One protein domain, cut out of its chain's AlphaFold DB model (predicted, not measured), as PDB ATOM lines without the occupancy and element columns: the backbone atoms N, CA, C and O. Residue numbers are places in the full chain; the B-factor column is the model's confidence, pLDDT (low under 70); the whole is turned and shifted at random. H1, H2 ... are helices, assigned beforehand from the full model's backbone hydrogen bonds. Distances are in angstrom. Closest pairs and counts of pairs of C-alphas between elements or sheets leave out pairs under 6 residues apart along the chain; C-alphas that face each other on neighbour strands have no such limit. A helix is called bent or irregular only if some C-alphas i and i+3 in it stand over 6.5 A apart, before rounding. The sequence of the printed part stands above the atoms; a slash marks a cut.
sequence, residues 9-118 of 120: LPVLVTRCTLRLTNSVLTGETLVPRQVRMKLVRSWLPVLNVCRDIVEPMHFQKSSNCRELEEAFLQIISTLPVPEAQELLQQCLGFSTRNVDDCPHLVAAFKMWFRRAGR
ATOM      1  N   LEU A   9     -18.014  -3.273   5.496       79.12
ATOM      2  CA  LEU A   9     -17.549  -4.661   5.591       79.12
ATOM      3  C   LEU A   9     -18.371  -5.512   6.582       79.12
ATOM      4  O   LEU A   9     -18.826  -6.580   6.171       79.12
ATOM      5  N   PRO A  10     -18.664  -5.068   7.824       77.75
ATOM      6  CA  PRO A  10     -19.547  -5.816   8.728       77.75
ATOM      7  C   PRO A  10     -20.948  -6.043   8.141       77.75
ATOM      8  O   PRO A  10     -21.531  -7.118   8.287       77.75
ATOM      9  N   VAL A  11     -21.476  -5.053   7.417       79.75
ATOM     10  CA  VAL A  11     -22.783  -5.137   6.746       79.75
ATOM     11  C   VAL A  11     -22.762  -6.171   5.619       79.75
ATOM     12  O   VAL A  11     -23.683  -6.980   5.511       79.75
ATOM     13  N   LEU A  12     -21.716  -6.181   4.792       84.00
ATOM     14  CA  LEU A  12     -21.573  -7.150   3.706       84.00
ATOM     15  C   LEU A  12     -21.427  -8.572   4.254       84.00
ATOM     16  O   LEU A  12     -22.134  -9.477   3.819       84.00
ATOM     17  N   VAL A  13     -20.552  -8.750   5.242       87.19
ATOM     18  CA  VAL A  13     -20.283 -10.042   5.877       87.19
ATOM     19  C   VAL A  13     -21.554 -10.625   6.501       87.19
ATOM     20  O   VAL A  13     -21.891 -11.783   6.244       87.19
ATOM     21  N   THR A  14     -22.306  -9.824   7.260       87.38
ATOM     22  CA  THR A  14     -23.570 -10.269   7.876       87.38
ATOM     23  C   THR A  14     -24.635 -10.586   6.828       87.38
ATOM     24  O   THR A  14     -25.321 -11.598   6.950       87.38
ATOM     25  N   ARG A  15     -24.724  -9.805   5.743       88.56
ATOM     26  CA  ARG A  15     -25.659 -10.055   4.635       88.56
ATOM     27  C   ARG A  15     -25.341 -11.336   3.858       88.56
ATOM     28  O   ARG A  15     -26.252 -12.110   3.569       88.56
ATOM     29  N   CYS A  16     -24.074 -11.568   3.513       92.06
ATOM     30  CA  CYS A  16     -23.638 -12.796   2.839       92.06
ATOM     31  C   CYS A  16     -23.902 -14.024   3.715       92.06
ATOM     32  O   CYS A  16     -24.429 -15.026   3.233       92.06
ATOM     33  N   THR A  17     -23.599 -13.915   5.009       93.50
ATOM     34  CA  THR A  17     -23.845 -14.993   5.971       93.50
ATOM     35  C   THR A  17     -25.334 -15.276   6.106       93.50
ATOM     36  O   THR A  17     -25.730 -16.429   6.010       93.50
ATOM     37  N   LEU A  18     -26.179 -14.250   6.228       93.75
ATOM     38  CA  LEU A  18     -27.633 -14.409   6.286       93.75
ATOM     39  C   LEU A  18     -28.196 -15.121   5.052       93.75
ATOM     40  O   LEU A  18     -29.008 -16.031   5.190       93.75
ATOM     41  N   ARG A  19     -27.735 -14.762   3.849       95.00
ATOM     42  CA  ARG A  19     -28.140 -15.448   2.612       95.00
ATOM     43  C   ARG A  19     -27.781 -16.933   2.636       95.00
ATOM     44  O   ARG A  19     -28.626 -17.758   2.301       95.00
ATOM     45  N   LEU A  20     -26.563 -17.266   3.066       94.94
ATOM     46  CA  LEU A  20     -26.123 -18.654   3.202       94.94
ATOM     47  C   LEU A  20     -26.950 -19.408   4.252       94.94
ATOM     48  O   LEU A  20     -27.435 -20.502   3.981       94.94
ATOM     49  N   THR A  21     -27.145 -18.813   5.430       95.88
ATOM     50  CA  THR A  21     -27.933 -19.395   6.523       95.88
ATOM     51  C   THR A  21     -29.373 -19.660   6.087       95.88
ATOM     52  O   THR A  21     -29.899 -20.735   6.362       95.88
ATOM     53  N   ASN A  22     -29.990 -18.737   5.346       95.56
ATOM     54  CA  ASN A  22     -31.341 -18.923   4.824       95.56
ATOM     55  C   ASN A  22     -31.413 -20.070   3.811       95.56
ATOM     56  O   ASN A  22     -32.325 -20.879   3.908       95.56
ATOM     57  N   SER A  23     -30.438 -20.201   2.908       96.25
ATOM     58  CA  SER A  23     -30.391 -21.331   1.967       96.25
ATOM     59  C   SER A  23     -30.211 -22.682   2.680       96.25
ATOM     60  O   SER A  23     -30.768 -23.700   2.270       96.25
ATOM     61  N   VAL A  24     -29.476 -22.700   3.799       95.25
ATOM     62  CA  VAL A  24     -29.371 -23.875   4.682       95.25
ATOM     63  C   VAL A  24     -30.701 -24.183   5.378       95.25
ATOM     64  O   VAL A  24     -31.067 -25.350   5.502       95.25
ATOM     65  N   LEU A  25     -31.424 -23.159   5.840       92.81
ATOM     66  CA  LEU A  25     -32.711 -23.303   6.525       92.81
ATOM     67  C   LEU A  25     -33.831 -23.783   5.600       92.81
ATOM     68  O   LEU A  25     -34.607 -24.650   5.992       92.81
ATOM     69  N   THR A  26     -33.913 -23.238   4.385       93.62
ATOM     70  CA  THR A  26     -34.935 -23.612   3.394       93.62
ATOM     71  C   THR A  26     -34.688 -24.990   2.780       93.62
ATOM     72  O   THR A  26     -35.569 -25.526   2.113       93.62
ATOM     73  N   GLY A  27     -33.508 -25.574   3.003       91.12
ATOM     74  CA  GLY A  27     -33.111 -26.854   2.421       91.12
ATOM     75  C   GLY A  27     -32.616 -26.754   0.974       91.12
ATOM     76  O   GLY A  27     -32.321 -27.785   0.377       91.12
ATOM     77  N   GLU A  28     -32.475 -25.544   0.423       95.19
ATOM     78  CA  GLU A  28     -31.824 -25.308  -0.874       95.19
ATOM     79  C   GLU A  28     -30.359 -25.767  -0.858       95.19
ATOM     80  O   GLU A  28     -29.874 -26.365  -1.818       95.19
ATOM     81  N   THR A  29     -29.661 -25.519   0.255       93.75
ATOM     82  CA  THR A  29     -28.303 -26.012   0.496       93.75
ATOM     83  C   THR A  29     -28.327 -27.091   1.576       93.75
ATOM     84  O   THR A  29     -28.371 -26.804   2.774       93.75
ATOM     85  N   LEU A  30     -28.251 -28.358   1.160       93.81
ATOM     86  CA  LEU A  30     -28.198 -29.496   2.078       93.81
ATOM     87  C   LEU A  30     -26.821 -29.595   2.739       93.81
ATOM     88  O   LEU A  30     -25.818 -29.904   2.096       93.81
ATOM     89  N   VAL A  31     -26.779 -29.371   4.051       94.56
ATOM     90  CA  VAL A  31     -25.550 -29.451   4.846       94.56
ATOM     91  C   VAL A  31     -25.678 -30.473   5.982       94.56
ATOM     92  O   VAL A  31     -26.711 -30.528   6.658       94.56
ATOM     93  N   PRO A  32     -24.626 -31.267   6.260       95.06
ATOM     94  CA  PRO A  32     -24.620 -32.179   7.396       95.06
ATOM     95  C   PRO A  32     -24.828 -31.460   8.733       95.06
ATOM     96  O   PRO A  32     -24.465 -30.294   8.905       95.06
ATOM     97  N   ARG A  33     -25.322 -32.198   9.737       93.81
ATOM     98  CA  ARG A  33     -25.518 -31.703  11.117       93.81
ATOM     99  C   ARG A  33     -24.298 -30.953  11.660       93.81
ATOM    100  O   ARG A  33     -24.440 -29.856  12.189       93.81
ATOM    101  N   GLN A  34     -23.108 -31.520  11.477       94.75
ATOM    102  CA  GLN A  34     -21.851 -30.938  11.952       94.75
ATOM    103  C   GLN A  34     -21.572 -29.556  11.343       94.75
ATOM    104  O   GLN A  34     -21.072 -28.667  12.029       94.75
ATOM    105  N   VAL A  35     -21.931 -29.355  10.073       95.56
ATOM    106  CA  VAL A  35     -21.747 -28.075   9.380       95.56
ATOM    107  C   VAL A  35     -22.734 -27.038   9.908       95.56
ATOM    108  O   VAL A  35     -22.317 -25.923  10.209       95.56
ATOM    109  N   ARG A  36     -24.004 -27.414  10.123       95.44
ATOM    110  CA  ARG A  36     -25.010 -26.533  10.750       95.44
ATOM    111  C   ARG A  36     -24.573 -26.068  12.139       95.44
ATOM    112  O   ARG A  36     -24.639 -24.879  12.434       95.44
ATOM    113  N   MET A  37     -24.045 -26.978  12.959       95.38
ATOM    114  CA  MET A  37     -23.484 -26.622  14.266       95.38
ATOM    115  C   MET A  37     -22.290 -25.676  14.155       95.38
ATOM    116  O   MET A  37     -22.228 -24.670  14.859       95.38
ATOM    117  N   LYS A  38     -21.327 -25.997  13.281       95.31
ATOM    118  CA  LYS A  38     -20.110 -25.196  13.116       95.31
ATOM    119  C   LYS A  38     -20.424 -23.802  12.583       95.31
ATOM    120  O   LYS A  38     -19.761 -22.856  13.001       95.31
ATOM    121  N   LEU A  39     -21.435 -23.674  11.720       94.81
ATOM    122  CA  LEU A  39     -21.944 -22.395  11.234       94.81
ATOM    123  C   LEU A  39     -22.384 -21.521  12.415       94.81
ATOM    124  O   LEU A  39     -21.780 -20.480  12.645       94.81
ATOM    125  N   VAL A  40     -23.341 -21.981  13.223       94.44
ATOM    126  CA  VAL A  40     -23.823 -21.226  14.394       94.44
ATOM    127  C   VAL A  40     -22.667 -20.902  15.354       94.44
ATOM    128  O   VAL A  40     -22.436 -19.740  15.682       94.44
ATOM    129  N   ARG A  41     -21.881 -21.912  15.748       92.94
ATOM    130  CA  ARG A  41     -20.788 -21.769  16.726       92.94
ATOM    131  C   ARG A  41     -19.738 -20.739  16.311       92.94
ATOM    132  O   ARG A  41     -19.253 -19.985  17.147       92.94
ATOM    133  N   SER A  42     -19.362 -20.727  15.033       92.62
ATOM    134  CA  SER A  42     -18.288 -19.854  14.538       92.62
ATOM    135  C   SER A  42     -18.763 -18.417  14.320       92.62
ATOM    136  O   SER A  42     -17.959 -17.493  14.403       92.62
ATOM    137  N   TRP A  43     -20.057 -18.222  14.050       92.44
ATOM    138  CA  TRP A  43     -20.620 -16.913  13.721       92.44
ATOM    139  C   TRP A  43     -21.242 -16.176  14.909       92.44
ATOM    140  O   TRP A  43     -21.326 -14.950  14.863       92.44
ATOM    141  N   LEU A  44     -21.615 -16.868  15.990       87.75
ATOM    142  CA  LEU A  44     -22.101 -16.224  17.218       87.75
ATOM    143  C   LEU A  44     -21.125 -15.162  17.786       87.75
ATOM    144  O   LEU A  44     -21.573 -14.042  18.039       87.75
ATOM    145  N   PRO A  45     -19.800 -15.413  17.912       85.50
ATOM    146  CA  PRO A  45     -18.857 -14.373  18.338       85.50
ATOM    147  C   PRO A  45     -18.798 -13.177  17.382       85.50
ATOM    148  O   PRO A  45     -18.627 -12.038  17.815       85.50
ATOM    149  N   VAL A  46     -18.946 -13.425  16.077       85.38
ATOM    150  CA  VAL A  46     -18.915 -12.374  15.051       85.38
ATOM    151  C   VAL A  46     -20.145 -11.478  15.169       85.38
ATOM    152  O   VAL A  46     -20.005 -10.260  15.108       85.38
ATOM    153  N   LEU A  47     -21.328 -12.055  15.414       82.62
ATOM    154  CA  LEU A  47     -22.552 -11.294  15.684       82.62
ATOM    155  C   LEU A  47     -22.390 -10.344  16.874       82.62
ATOM    156  O   LEU A  47     -22.867  -9.211  16.810       82.62
ATOM    157  N   ASN A  48     -21.685 -10.772  17.924       78.38
ATOM    158  CA  ASN A  48     -21.409  -9.920  19.076       78.38
ATOM    159  C   ASN A  48     -20.536  -8.712  18.695       78.38
ATOM    160  O   ASN A  48     -20.889  -7.574  18.984       78.38
ATOM    161  N   VAL A  49     -19.449  -8.941  17.950       79.19
ATOM    162  CA  VAL A  49     -18.578  -7.858  17.458       79.19
ATOM    163  C   VAL A  49     -19.331  -6.910  16.519       79.19
ATOM    164  O   VAL A  49     -19.182  -5.694  16.617       79.19
ATOM    165  N   CYS A  50     -20.157  -7.440  15.612       76.75
ATOM    166  CA  CYS A  50     -20.970  -6.623  14.713       76.75
ATOM    167  C   CYS A  50     -21.973  -5.750  15.480       76.75
ATOM    168  O   CYS A  50     -22.175  -4.601  15.097       76.75
ATOM    169  N   ARG A  51     -22.559  -6.257  16.571       72.19
ATOM    170  CA  ARG A  51     -23.459  -5.494  17.447       72.19
ATOM    171  C   ARG A  51     -22.740  -4.307  18.093       72.19
ATOM    172  O   ARG A  51     -23.225  -3.187  17.972       72.19
ATOM    173  N   ASP A  52     -21.556  -4.532  18.659       70.44
ATOM    174  CA  ASP A  52     -20.758  -3.486  19.319       70.44
ATOM    175  C   ASP A  52     -20.288  -2.381  18.349       70.44
ATOM    176  O   ASP A  52     -20.110  -1.230  18.745       70.44
ATOM    177  N   ILE A  53     -20.078  -2.714  17.068       67.19
ATOM    178  CA  ILE A  53     -19.704  -1.744  16.021       67.19
ATOM    179  C   ILE A  53     -20.908  -0.898  15.580       67.19
ATOM    180  O   ILE A  53     -20.736   0.263  15.211       67.19
ATOM    181  N   VAL A  54     -22.117  -1.470  15.596       59.91
ATOM    182  CA  VAL A  54     -23.344  -0.834  15.086       59.91
ATOM    183  C   VAL A  54     -24.087  -0.045  16.175       59.91
ATOM    184  O   VAL A  54     -24.739   0.943  15.856       59.91
ATOM    185  N   GLU A  55     -23.957  -0.409  17.457       56.38
ATOM    186  CA  GLU A  55     -24.609   0.277  18.592       56.38
ATOM    187  C   GLU A  55     -24.349   1.802  18.703       56.38
ATOM    188  O   GLU A  55     -25.287   2.514  19.072       56.38
ATOM    189  N   PRO A  56     -23.171   2.365  18.353       53.50
ATOM    190  CA  PRO A  56     -22.959   3.817  18.382       53.50
ATOM    191  C   PRO A  56     -23.676   4.580  17.253       53.50
ATOM    192  O   PRO A  56     -23.841   5.796  17.341       53.50
ATOM    193  N   MET A  57     -24.095   3.898  16.180       52.75
ATOM    194  CA  MET A  57     -24.804   4.490  15.042       52.75
ATOM    195  C   MET A  57     -26.306   4.189  15.151       52.75
ATOM    196  O   MET A  57     -26.791   3.203  14.616       52.75
ATOM    197  N   HIS A  58     -27.029   5.036  15.885       46.41
ATOM    198  CA  HIS A  58     -28.495   5.156  15.959       46.41
ATOM    199  C   HIS A  58     -29.376   4.074  15.274       46.41
ATOM    200  O   HIS A  58     -29.531   4.020  14.058       46.41
ATOM    201  N   PHE A  59     -30.128   3.357  16.119       37.56
ATOM    202  CA  PHE A  59     -31.567   3.057  15.981       37.56
ATOM    203  C   PHE A  59     -32.107   2.300  14.761       37.56
ATOM    204  O   PHE A  59     -33.320   2.184  14.593       37.56
ATOM    205  N   GLN A  60     -31.250   1.642  13.999       44.06
ATOM    206  CA  GLN A  60     -31.640   0.418  13.315       44.06
ATOM    207  C   GLN A  60     -30.680  -0.657  13.790       44.06
ATOM    208  O   GLN A  60     -29.545  -0.715  13.331       44.06
ATOM    209  N   LYS A  61     -31.126  -1.516  14.723       49.53
ATOM    210  CA  LYS A  61     -30.576  -2.875  14.853       49.53
ATOM    211  C   LYS A  61     -30.328  -3.346  13.425       49.53
ATOM    212  O   LYS A  61     -31.320  -3.513  12.721       49.53
ATOM    213  N   SER A  62     -29.076  -3.444  12.968       59.28
ATOM    214  CA  SER A  62     -28.781  -3.776  11.568       59.28
ATOM    215  C   SER A  62     -29.630  -4.990  11.221       59.28
ATOM    216  O   SER A  62     -29.437  -6.031  11.856       59.28
ATOM    217  N   SER A  63     -30.627  -4.830  10.343       70.19
ATOM    218  CA  SER A  63     -31.713  -5.810  10.203       70.19
ATOM    219  C   SER A  63     -31.135  -7.210   9.985       70.19
ATOM    220  O   SER A  63     -31.501  -8.149  10.682       70.19
ATOM    221  N   ASN A  64     -30.054  -7.270   9.203       81.56
ATOM    222  CA  ASN A  64     -29.253  -8.458   8.936       81.56
ATOM    223  C   ASN A  64     -28.714  -9.179  10.186       81.56
ATOM    224  O   ASN A  64     -28.728 -10.400  10.200       81.56
ATOM    225  N   CYS A  65     -28.219  -8.485  11.221       83.75
ATOM    226  CA  CYS A  65     -27.709  -9.158  12.431       83.75
ATOM    227  C   CYS A  65     -28.840  -9.791  13.239       83.75
ATOM    228  O   CYS A  65     -28.677 -10.898  13.740       83.75
ATOM    229  N   ARG A  66     -29.984  -9.100  13.352       84.19
ATOM    230  CA  ARG A  66     -31.161  -9.645  14.040       84.19
ATOM    231  C   ARG A  66     -31.754 -10.812  13.253       84.19
ATOM    232  O   ARG A  66     -32.010 -11.857  13.830       84.19
ATOM    233  N   GLU A  67     -31.917 -10.646  11.945       89.38
ATOM    234  CA  GLU A  67     -32.378 -11.707  11.043       89.38
ATOM    235  C   GLU A  67     -31.436 -12.921  11.085       89.38
ATOM    236  O   GLU A  67     -31.891 -14.059  11.090       89.38
ATOM    237  N   LEU A  68     -30.120 -12.700  11.178       90.56
ATOM    238  CA  LEU A  68     -29.138 -13.779  11.297       90.56
ATOM    239  C   LEU A  68     -29.199 -14.480  12.661       90.56
ATOM    240  O   LEU A  68     -29.059 -15.698  12.719       90.56
ATOM    241  N   GLU A  69     -29.442 -13.743  13.745       89.81
ATOM    242  CA  GLU A  69     -29.689 -14.314  15.073       89.81
ATOM    243  C   GLU A  69     -30.950 -15.193  15.070       89.81
ATOM    244  O   GLU A  69     -30.902 -16.343  15.506       89.81
ATOM    245  N   GLU A  70     -32.051 -14.702  14.497       91.38
ATOM    246  CA  GLU A  70     -33.291 -15.466  14.323       91.38
ATOM    247  C   GLU A  70     -33.062 -16.726  13.474       91.38
ATOM    248  O   GLU A  70     -33.493 -17.818  13.850       91.38
ATOM    249  N   ALA A  71     -32.322 -16.605  12.372       94.31
ATOM    250  CA  ALA A  71     -31.972 -17.730  11.514       94.31
ATOM    251  C   ALA A  71     -31.112 -18.774  12.253       94.31
ATOM    252  O   ALA A  71     -31.342 -19.978  12.135       94.31
ATOM    253  N   PHE A  72     -30.154 -18.349  13.080       94.75
ATOM    254  CA  PHE A  72     -29.382 -19.269  13.916       94.75
ATOM    255  C   PHE A  72     -30.236 -19.976  14.961       94.75
ATOM    256  O   PHE A  72     -30.066 -21.181  15.146       94.75
ATOM    257  N   LEU A  73     -31.184 -19.285  15.593       93.62
ATOM    258  CA  LEU A  73     -32.127 -19.917  16.518       93.62
ATOM    259  C   LEU A  73     -33.007 -20.960  15.812       93.62
ATOM    260  O   LEU A  73     -33.237 -22.032  16.372       93.62
ATOM    261  N   GLN A  74     -33.428 -20.700  14.570       95.31
ATOM    262  CA  GLN A  74     -34.134 -21.690  13.749       95.31
ATOM    263  C   GLN A  74     -33.243 -22.885  13.390       95.31
ATOM    264  O   GLN A  74     -33.695 -24.022  13.447       95.31
ATOM    265  N   ILE A  75     -31.959 -22.678  13.075       95.31
ATOM    266  CA  ILE A  75     -31.044 -23.807  12.850       95.31
ATOM    267  C   ILE A  75     -30.937 -24.643  14.125       95.31
ATOM    268  O   ILE A  75     -31.086 -25.863  14.065       95.31
ATOM    269  N   ILE A  76     -30.708 -23.995  15.270       94.94
ATOM    270  CA  ILE A  76     -30.567 -24.647  16.574       94.94
ATOM    271  C   ILE A  76     -31.801 -25.494  16.908       94.94
ATOM    272  O   ILE A  76     -31.639 -26.622  17.369       94.94
ATOM    273  N   SER A  77     -33.015 -24.999  16.652       93.06
ATOM    274  CA  SER A  77     -34.250 -25.732  16.963       93.06
ATOM    275  C   SER A  77     -34.448 -26.995  16.117       93.06
ATOM    276  O   SER A  77     -35.202 -27.879  16.512       93.06
ATOM    277  N   THR A  78     -33.740 -27.120  14.988       93.06
ATOM    278  CA  THR A  78     -33.735 -28.333  14.149       93.06
ATOM    279  C   THR A  78     -32.652 -29.347  14.530       93.06
ATOM    280  O   THR A  78     -32.544 -30.405  13.898       93.06
ATOM    281  N   LEU A  79     -31.797 -29.031  15.507       92.88
ATOM    282  CA  LEU A  79     -30.747 -29.931  15.982       92.88
ATOM    283  C   LEU A  79     -31.271 -30.860  17.088       92.88
ATOM    284  O   LEU A  79     -32.216 -30.509  17.795       92.88
ATOM    285  N   PRO A  80     -30.646 -32.036  17.288       91.19
ATOM    286  CA  PRO A  80     -30.946 -32.861  18.447       91.19
ATOM    287  C   PRO A  80     -30.636 -32.114  19.756       91.19
ATOM    288  O   PRO A  80     -29.802 -31.207  19.801       91.19
ATOM    289  N   VAL A  81     -31.319 -32.513  20.831       90.25
ATOM    290  CA  VAL A  81     -31.285 -31.832  22.137       90.25
ATOM    291  C   VAL A  81     -29.864 -31.583  22.673       90.25
ATOM    292  O   VAL A  81     -29.630 -30.465  23.134       90.25
ATOM    293  N   PRO A  82     -28.902 -32.531  22.618       89.06
ATOM    294  CA  PRO A  82     -27.548 -32.293  23.126       89.06
ATOM    295  C   PRO A  82     -26.831 -31.152  22.393       89.06
ATOM    296  O   PRO A  82     -26.281 -30.249  23.022       89.06
ATOM    297  N   GLU A  83     -26.886 -31.162  21.062       91.75
ATOM    298  CA  GLU A  83     -26.297 -30.135  20.207       91.75
ATOM    299  C   GLU A  83     -26.985 -28.773  20.386       91.75
ATOM    300  O   GLU A  83     -26.315 -27.741  20.485       91.75
ATOM    301  N   ALA A  84     -28.318 -28.758  20.462       92.31
ATOM    302  CA  ALA A  84     -29.082 -27.538  20.699       92.31
ATOM    303  C   ALA A  84     -28.763 -26.935  22.078       92.31
ATOM    304  O   ALA A  84     -28.564 -25.725  22.199       92.31
ATOM    305  N   GLN A  85     -28.648 -27.777  23.111       90.31
ATOM    306  CA  GLN A  85     -28.284 -27.362  24.464       90.31
ATOM    307  C   GLN A  85     -26.905 -26.692  24.501       90.31
ATOM    308  O   GLN A  85     -26.742 -25.676  25.180       90.31
ATOM    309  N   GLU A  86     -25.919 -27.257  23.801       90.31
ATOM    310  CA  GLU A  86     -24.564 -26.704  23.727       90.31
ATOM    311  C   GLU A  86     -24.563 -25.301  23.103       90.31
ATOM    312  O   GLU A  86     -23.982 -24.371  23.665       90.31
ATOM    313  N   LEU A  87     -25.236 -25.133  21.962       92.19
ATOM    314  CA  LEU A  87     -25.270 -23.855  21.246       92.19
ATOM    315  C   LEU A  87     -26.070 -22.793  22.001       92.19
ATOM    316  O   LEU A  87     -25.627 -21.651  22.093       92.19
ATOM    317  N   LEU A  88     -27.202 -23.151  22.608       90.62
ATOM    318  CA  LEU A  88     -27.996 -22.190  23.374       90.62
ATOM    319  C   LEU A  88     -27.296 -21.729  24.656       90.62
ATOM    320  O   LEU A  88     -27.458 -20.576  25.045       90.62
ATOM    321  N   GLN A  89     -26.478 -22.577  25.291       86.31
ATOM    322  CA  GLN A  89     -25.622 -22.131  26.398       86.31
ATOM    323  C   GLN A  89     -24.617 -21.069  25.945       86.31
ATOM    324  O   GLN A  89     -24.371 -20.114  26.680       86.31
ATOM    325  N   GLN A  90     -24.074 -21.196  24.732       85.00
ATOM    326  CA  GLN A  90     -23.220 -20.159  24.158       85.00
ATOM    327  C   GLN A  90     -24.024 -18.887  23.872       85.00
ATOM    328  O   GLN A  90     -23.584 -17.811  24.263       85.00
ATOM    329  N   CYS A  91     -25.224 -18.999  23.281       85.94
ATOM    330  CA  CYS A  91     -26.121 -17.858  23.062       85.94
ATOM    331  C   CYS A  91     -26.416 -17.094  24.360       85.94
ATOM    332  O   CYS A  91     -26.326 -15.870  24.370       85.94
ATOM    333  N   LEU A  92     -26.704 -17.804  25.459       81.25
ATOM    334  CA  LEU A  92     -26.909 -17.191  26.774       81.25
ATOM    335  C   LEU A  92     -25.691 -16.370  27.205       81.25
ATOM    336  O   LEU A  92     -25.859 -15.233  27.628       81.25
ATOM    337  N   GLY A  93     -24.485 -16.910  27.019       76.00
ATOM    338  CA  GLY A  93     -23.237 -16.200  27.283       76.00
ATOM    339  C   GLY A  93     -23.065 -14.902  26.513       76.00
ATOM    340  O   GLY A  93     -22.599 -13.911  27.068       76.00
ATOM    341  N   PHE A  94     -23.467 -14.895  25.243       73.50
ATOM    342  CA  PHE A  94     -23.449 -13.682  24.428       73.50
ATOM    343  C   PHE A  94     -24.507 -12.673  24.891       73.50
ATOM    344  O   PHE A  94     -24.218 -11.481  24.976       73.50
ATOM    345  N   SER A  95     -25.720 -13.122  25.225       70.25
ATOM    346  CA  SER A  95     -26.795 -12.240  25.695       70.25
ATOM    347  C   SER A  95     -26.481 -11.579  27.035       70.25
ATOM    348  O   SER A  95     -26.819 -10.412  27.224       70.25
ATOM    349  N   THR A  96     -25.828 -12.291  27.954       70.12
ATOM    350  CA  THR A  96     -25.465 -11.756  29.273       70.12
ATOM    351  C   THR A  96     -24.148 -10.983  29.263       70.12
ATOM    352  O   THR A  96     -23.732 -10.521  30.316       70.12
ATOM    353  N   ARG A  97     -23.483 -10.835  28.105       64.56
ATOM    354  CA  ARG A  97     -22.116 -10.290  27.938       64.56
ATOM    355  C   ARG A  97     -21.017 -11.073  28.676       64.56
ATOM    356  O   ARG A  97     -19.845 -10.869  28.370       64.56
ATOM    357  N   ASN A  98     -21.377 -12.001  29.563       57.50
ATOM    358  CA  ASN A  98     -20.519 -13.023  30.142       57.50
ATOM    359  C   ASN A  98     -21.376 -14.170  30.725       57.50
ATOM    360  O   ASN A  98     -22.344 -13.918  31.444       57.50
ATOM    361  N   VAL A  99     -21.047 -15.437  30.437       53.34
ATOM    362  CA  VAL A  99     -21.771 -16.614  30.988       53.34
ATOM    363  C   VAL A  99     -21.658 -16.653  32.517       53.34
ATOM    364  O   VAL A  99     -22.581 -17.104  33.200       53.34
ATOM    365  N   ASP A 100     -20.541 -16.149  33.042       57.38
ATOM    366  CA  ASP A 100     -20.229 -16.147  34.471       57.38
ATOM    367  C   ASP A 100     -21.049 -15.120  35.269       57.38
ATOM    368  O   ASP A 100     -21.155 -15.244  36.489       57.38
ATOM    369  N   ASP A 101     -21.705 -14.164  34.601       61.44
ATOM    370  CA  ASP A 101     -22.496 -13.122  35.271       61.44
ATOM    371  C   ASP A 101     -23.852 -13.648  35.781       61.44
ATOM    372  O   ASP A 101     -24.512 -12.994  36.590       61.44
ATOM    373  N   CYS A 102     -24.299 -14.837  35.342       70.94
ATOM    374  CA  CYS A 102     -25.571 -15.410  35.797       70.94
ATOM    375  C   CYS A 102     -25.565 -16.952  35.898       70.94
ATOM    376  O   CYS A 102     -26.271 -17.643  35.148       70.94
ATOM    377  N   PRO A 103     -24.834 -17.534  36.872       79.94
ATOM    378  CA  PRO A 103     -24.736 -18.988  37.040       79.94
ATOM    379  C   PRO A 103     -26.098 -19.655  37.299       79.94
ATOM    380  O   PRO A 103     -26.326 -20.798  36.895       79.94
ATOM    381  N   HIS A 104     -27.036 -18.936  37.923       84.31
ATOM    382  CA  HIS A 104     -28.386 -19.429  38.196       84.31
ATOM    383  C   HIS A 104     -29.210 -19.645  36.918       84.31
ATOM    384  O   HIS A 104     -29.890 -20.666  36.806       84.31
ATOM    385  N   LEU A 105     -29.113 -18.739  35.936       83.38
ATOM    386  CA  LEU A 105     -29.820 -18.872  34.658       83.38
ATOM    387  C   LEU A 105     -29.285 -20.070  33.865       83.38
ATOM    388  O   LEU A 105     -30.061 -20.884  33.366       83.38
ATOM    389  N   VAL A 106     -27.960 -20.237  33.828       83.06
ATOM    390  CA  VAL A 106     -27.303 -21.389  33.191       83.06
ATOM    391  C   VAL A 106     -27.703 -22.702  33.872       83.06
ATOM    392  O   VAL A 106     -27.967 -23.696  33.192       83.06
ATOM    393  N   ALA A 107     -27.776 -22.730  35.205       84.88
ATOM    394  CA  ALA A 107     -28.200 -23.910  35.959       84.88
ATOM    395  C   ALA A 107     -29.669 -24.276  35.686       84.88
ATOM    396  O   ALA A 107     -29.965 -25.443  35.412       84.88
ATOM    397  N   ALA A 108     -30.572 -23.290  35.700       86.62
ATOM    398  CA  ALA A 108     -31.982 -23.481  35.364       86.62
ATOM    399  C   ALA A 108     -32.144 -24.013  33.933       86.62
ATOM    400  O   ALA A 108     -32.849 -24.998  33.704       86.62
ATOM    401  N   PHE A 109     -31.402 -23.434  32.988       86.81
ATOM    402  CA  PHE A 109     -31.380 -23.862  31.595       86.81
ATOM    403  C   PHE A 109     -30.900 -25.315  31.451       86.81
ATOM    404  O   PHE A 109     -31.588 -26.150  30.865       86.81
ATOM    405  N   LYS A 110     -29.767 -25.673  32.072       84.75
ATOM    406  CA  LYS A 110     -29.256 -27.058  32.102       84.75
ATOM    407  C   LYS A 110     -30.261 -28.037  32.714       84.75
ATOM    408  O   LYS A 110     -30.358 -29.178  32.260       84.75
ATOM    409  N   MET A 111     -30.998 -27.625  33.748       87.56
ATOM    410  CA  MET A 111     -32.026 -28.462  34.365       87.56
ATOM    411  C   MET A 111     -33.225 -28.673  33.432       87.56
ATOM    412  O   MET A 111     -33.704 -29.802  33.323       87.56
ATOM    413  N   TRP A 112     -33.676 -27.631  32.729       86.19
ATOM    414  CA  TRP A 112     -34.761 -27.730  31.751       86.19
ATOM    415  C   TRP A 112     -34.417 -28.688  30.603       86.19
ATOM    416  O   TRP A 112     -35.187 -29.612  30.341       86.19
ATOM    417  N   PHE A 113     -33.226 -28.568  30.007       85.12
ATOM    418  CA  PHE A 113     -32.784 -29.469  28.931       85.12
ATOM    419  C   PHE A 113     -32.653 -30.923  29.385       85.12
ATOM    420  O   PHE A 113     -33.054 -31.839  28.669       85.12
ATOM    421  N   ARG A 114     -32.176 -31.153  30.616       84.31
ATOM    422  CA  ARG A 114     -32.131 -32.502  31.200       84.31
ATOM    423  C   ARG A 114     -33.520 -33.129  31.321       84.31
ATOM    424  O   ARG A 114     -33.646 -34.338  31.170       84.31
ATOM    425  N   ARG A 115     -34.546 -32.329  31.630       82.62
ATOM    426  CA  ARG A 115     -35.939 -32.795  31.691       82.62
ATOM    427  C   ARG A 115     -36.491 -33.060  30.295       82.62
ATOM    428  O   ARG A 115     -37.080 -34.109  30.092       82.62
ATOM    429  N   ALA A 116     -36.248 -32.161  29.344       81.69
ATOM    430  CA  ALA A 116     -36.721 -32.298  27.967       81.69
ATOM    431  C   ALA A 116     -36.098 -33.493  27.218       81.69
ATOM    432  O   ALA A 116     -36.749 -34.089  26.370       81.69
ATOM    433  N   GLY A 117     -34.848 -33.855  27.531       70.75
ATOM    434  CA  GLY A 117     -34.152 -34.997  26.925       70.75
ATOM    435  C   GLY A 117     -34.517 -36.366  27.510       70.75
ATOM    436  O   GLY A 117     -34.093 -37.386  26.972       70.75
ATOM    437  N   ARG A 118     -35.286 -36.414  28.604       72.69
ATOM    438  CA  ARG A 118     -35.895 -37.657  29.083       72.69
ATOM    439  C   ARG A 118     -37.174 -37.856  28.278       72.69
ATOM    440  O   ARG A 118     -38.175 -37.203  28.561       72.69
TER     441      ARG A 118
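This is residues 9 to 118 of the 120 residues of an uncharacterized protein of Arundo donax (UniProt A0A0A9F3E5). This is a flat slab of helices with H3 in the middle: H1, both arms of the bent helix H2, and H4 pack round it, and H5 extends the slab at one edge by packing on H4 alone. H2a, H3 and H4 form an up-and-down bundle, each running against the one before it in the chain, and residues 55 to 60 stick out as a free loop. The printed part has 110 residues with five named helices, H1 to H5 in that order, and no named strand; its class is all helix. It is compact, with a radius of gyration of the C-alphas of 14.8 A, and spans 43 by 36 by 18 A.

Find C-alpha 9 at (-17.549, -4.661, 5.591); from there H1, residues 9 to 26, runs 25.8 A. Next look at residues 33 to 54, assigned by hydrogen bonds as one helix, H2, but bent: C-alphas 42 and 45 are 6.7 A apart. Its arms are H2a, residues 33 to 42, and H2b, residues 45 to 54, at a steep tilt of 39 degrees. H3, residues 63 to 77, runs 21.2 A from C-alpha 63 at (-31.713, -5.810, 10.203). H4, residues 81 to 95, covers 20.4 A, and H5, residues 103 to 116, covers 20.1 A to C-alpha 116 at (-36.721, -32.298, 27.967).

Start with H1, which touches H3 the same way, closest at the C-alphas of Leu 18 and Leu 68, 5.3 A, at a shallow tilt of 34 degrees, only just short of steep. H2a touches residues 72 to 76 of H3, with Val 40 and Phe 72 closest at 5.9 A between C-alphas, opposite ways at a steep tilt of 38 degrees. H2b and H3 form a hairpin; H2b touches residues 65 to 69 of H3, and the closest C-alphas, of Leu 47 and Cys 65, are 6.5 A apart. H3 and H4 form another, touching through residues 76 to 77 and 83 to 88, with the C-alphas of Ile 76 and Ala 84 closest at 5.3 A. H2a touches H4 the same way at a shallow tilt of 11 degrees, closest at the C-alphas of Arg 41 and Leu 87, 6.7 A. H4 and H5 form a third hairpin, with the C-alphas of Gln 85 and Phe 113 closest at 6.7 A; H5 is apart from H1, H2a, H2b and H3. In H1, H2a, H2b, H3, H4 and H5, every O i to N i+4 pair is within hydrogen-bond range.

The two C-alphas farthest apart, of Met 57 and Arg 118, are 45.8 A apart. The printed part has no cut; the link from H3 to H4 is tight, and the other three links are short. Look for low confidence, pLDDT under 70, at residues 53 to 62 and 97 to 101; the mean of the printed part is 83.0.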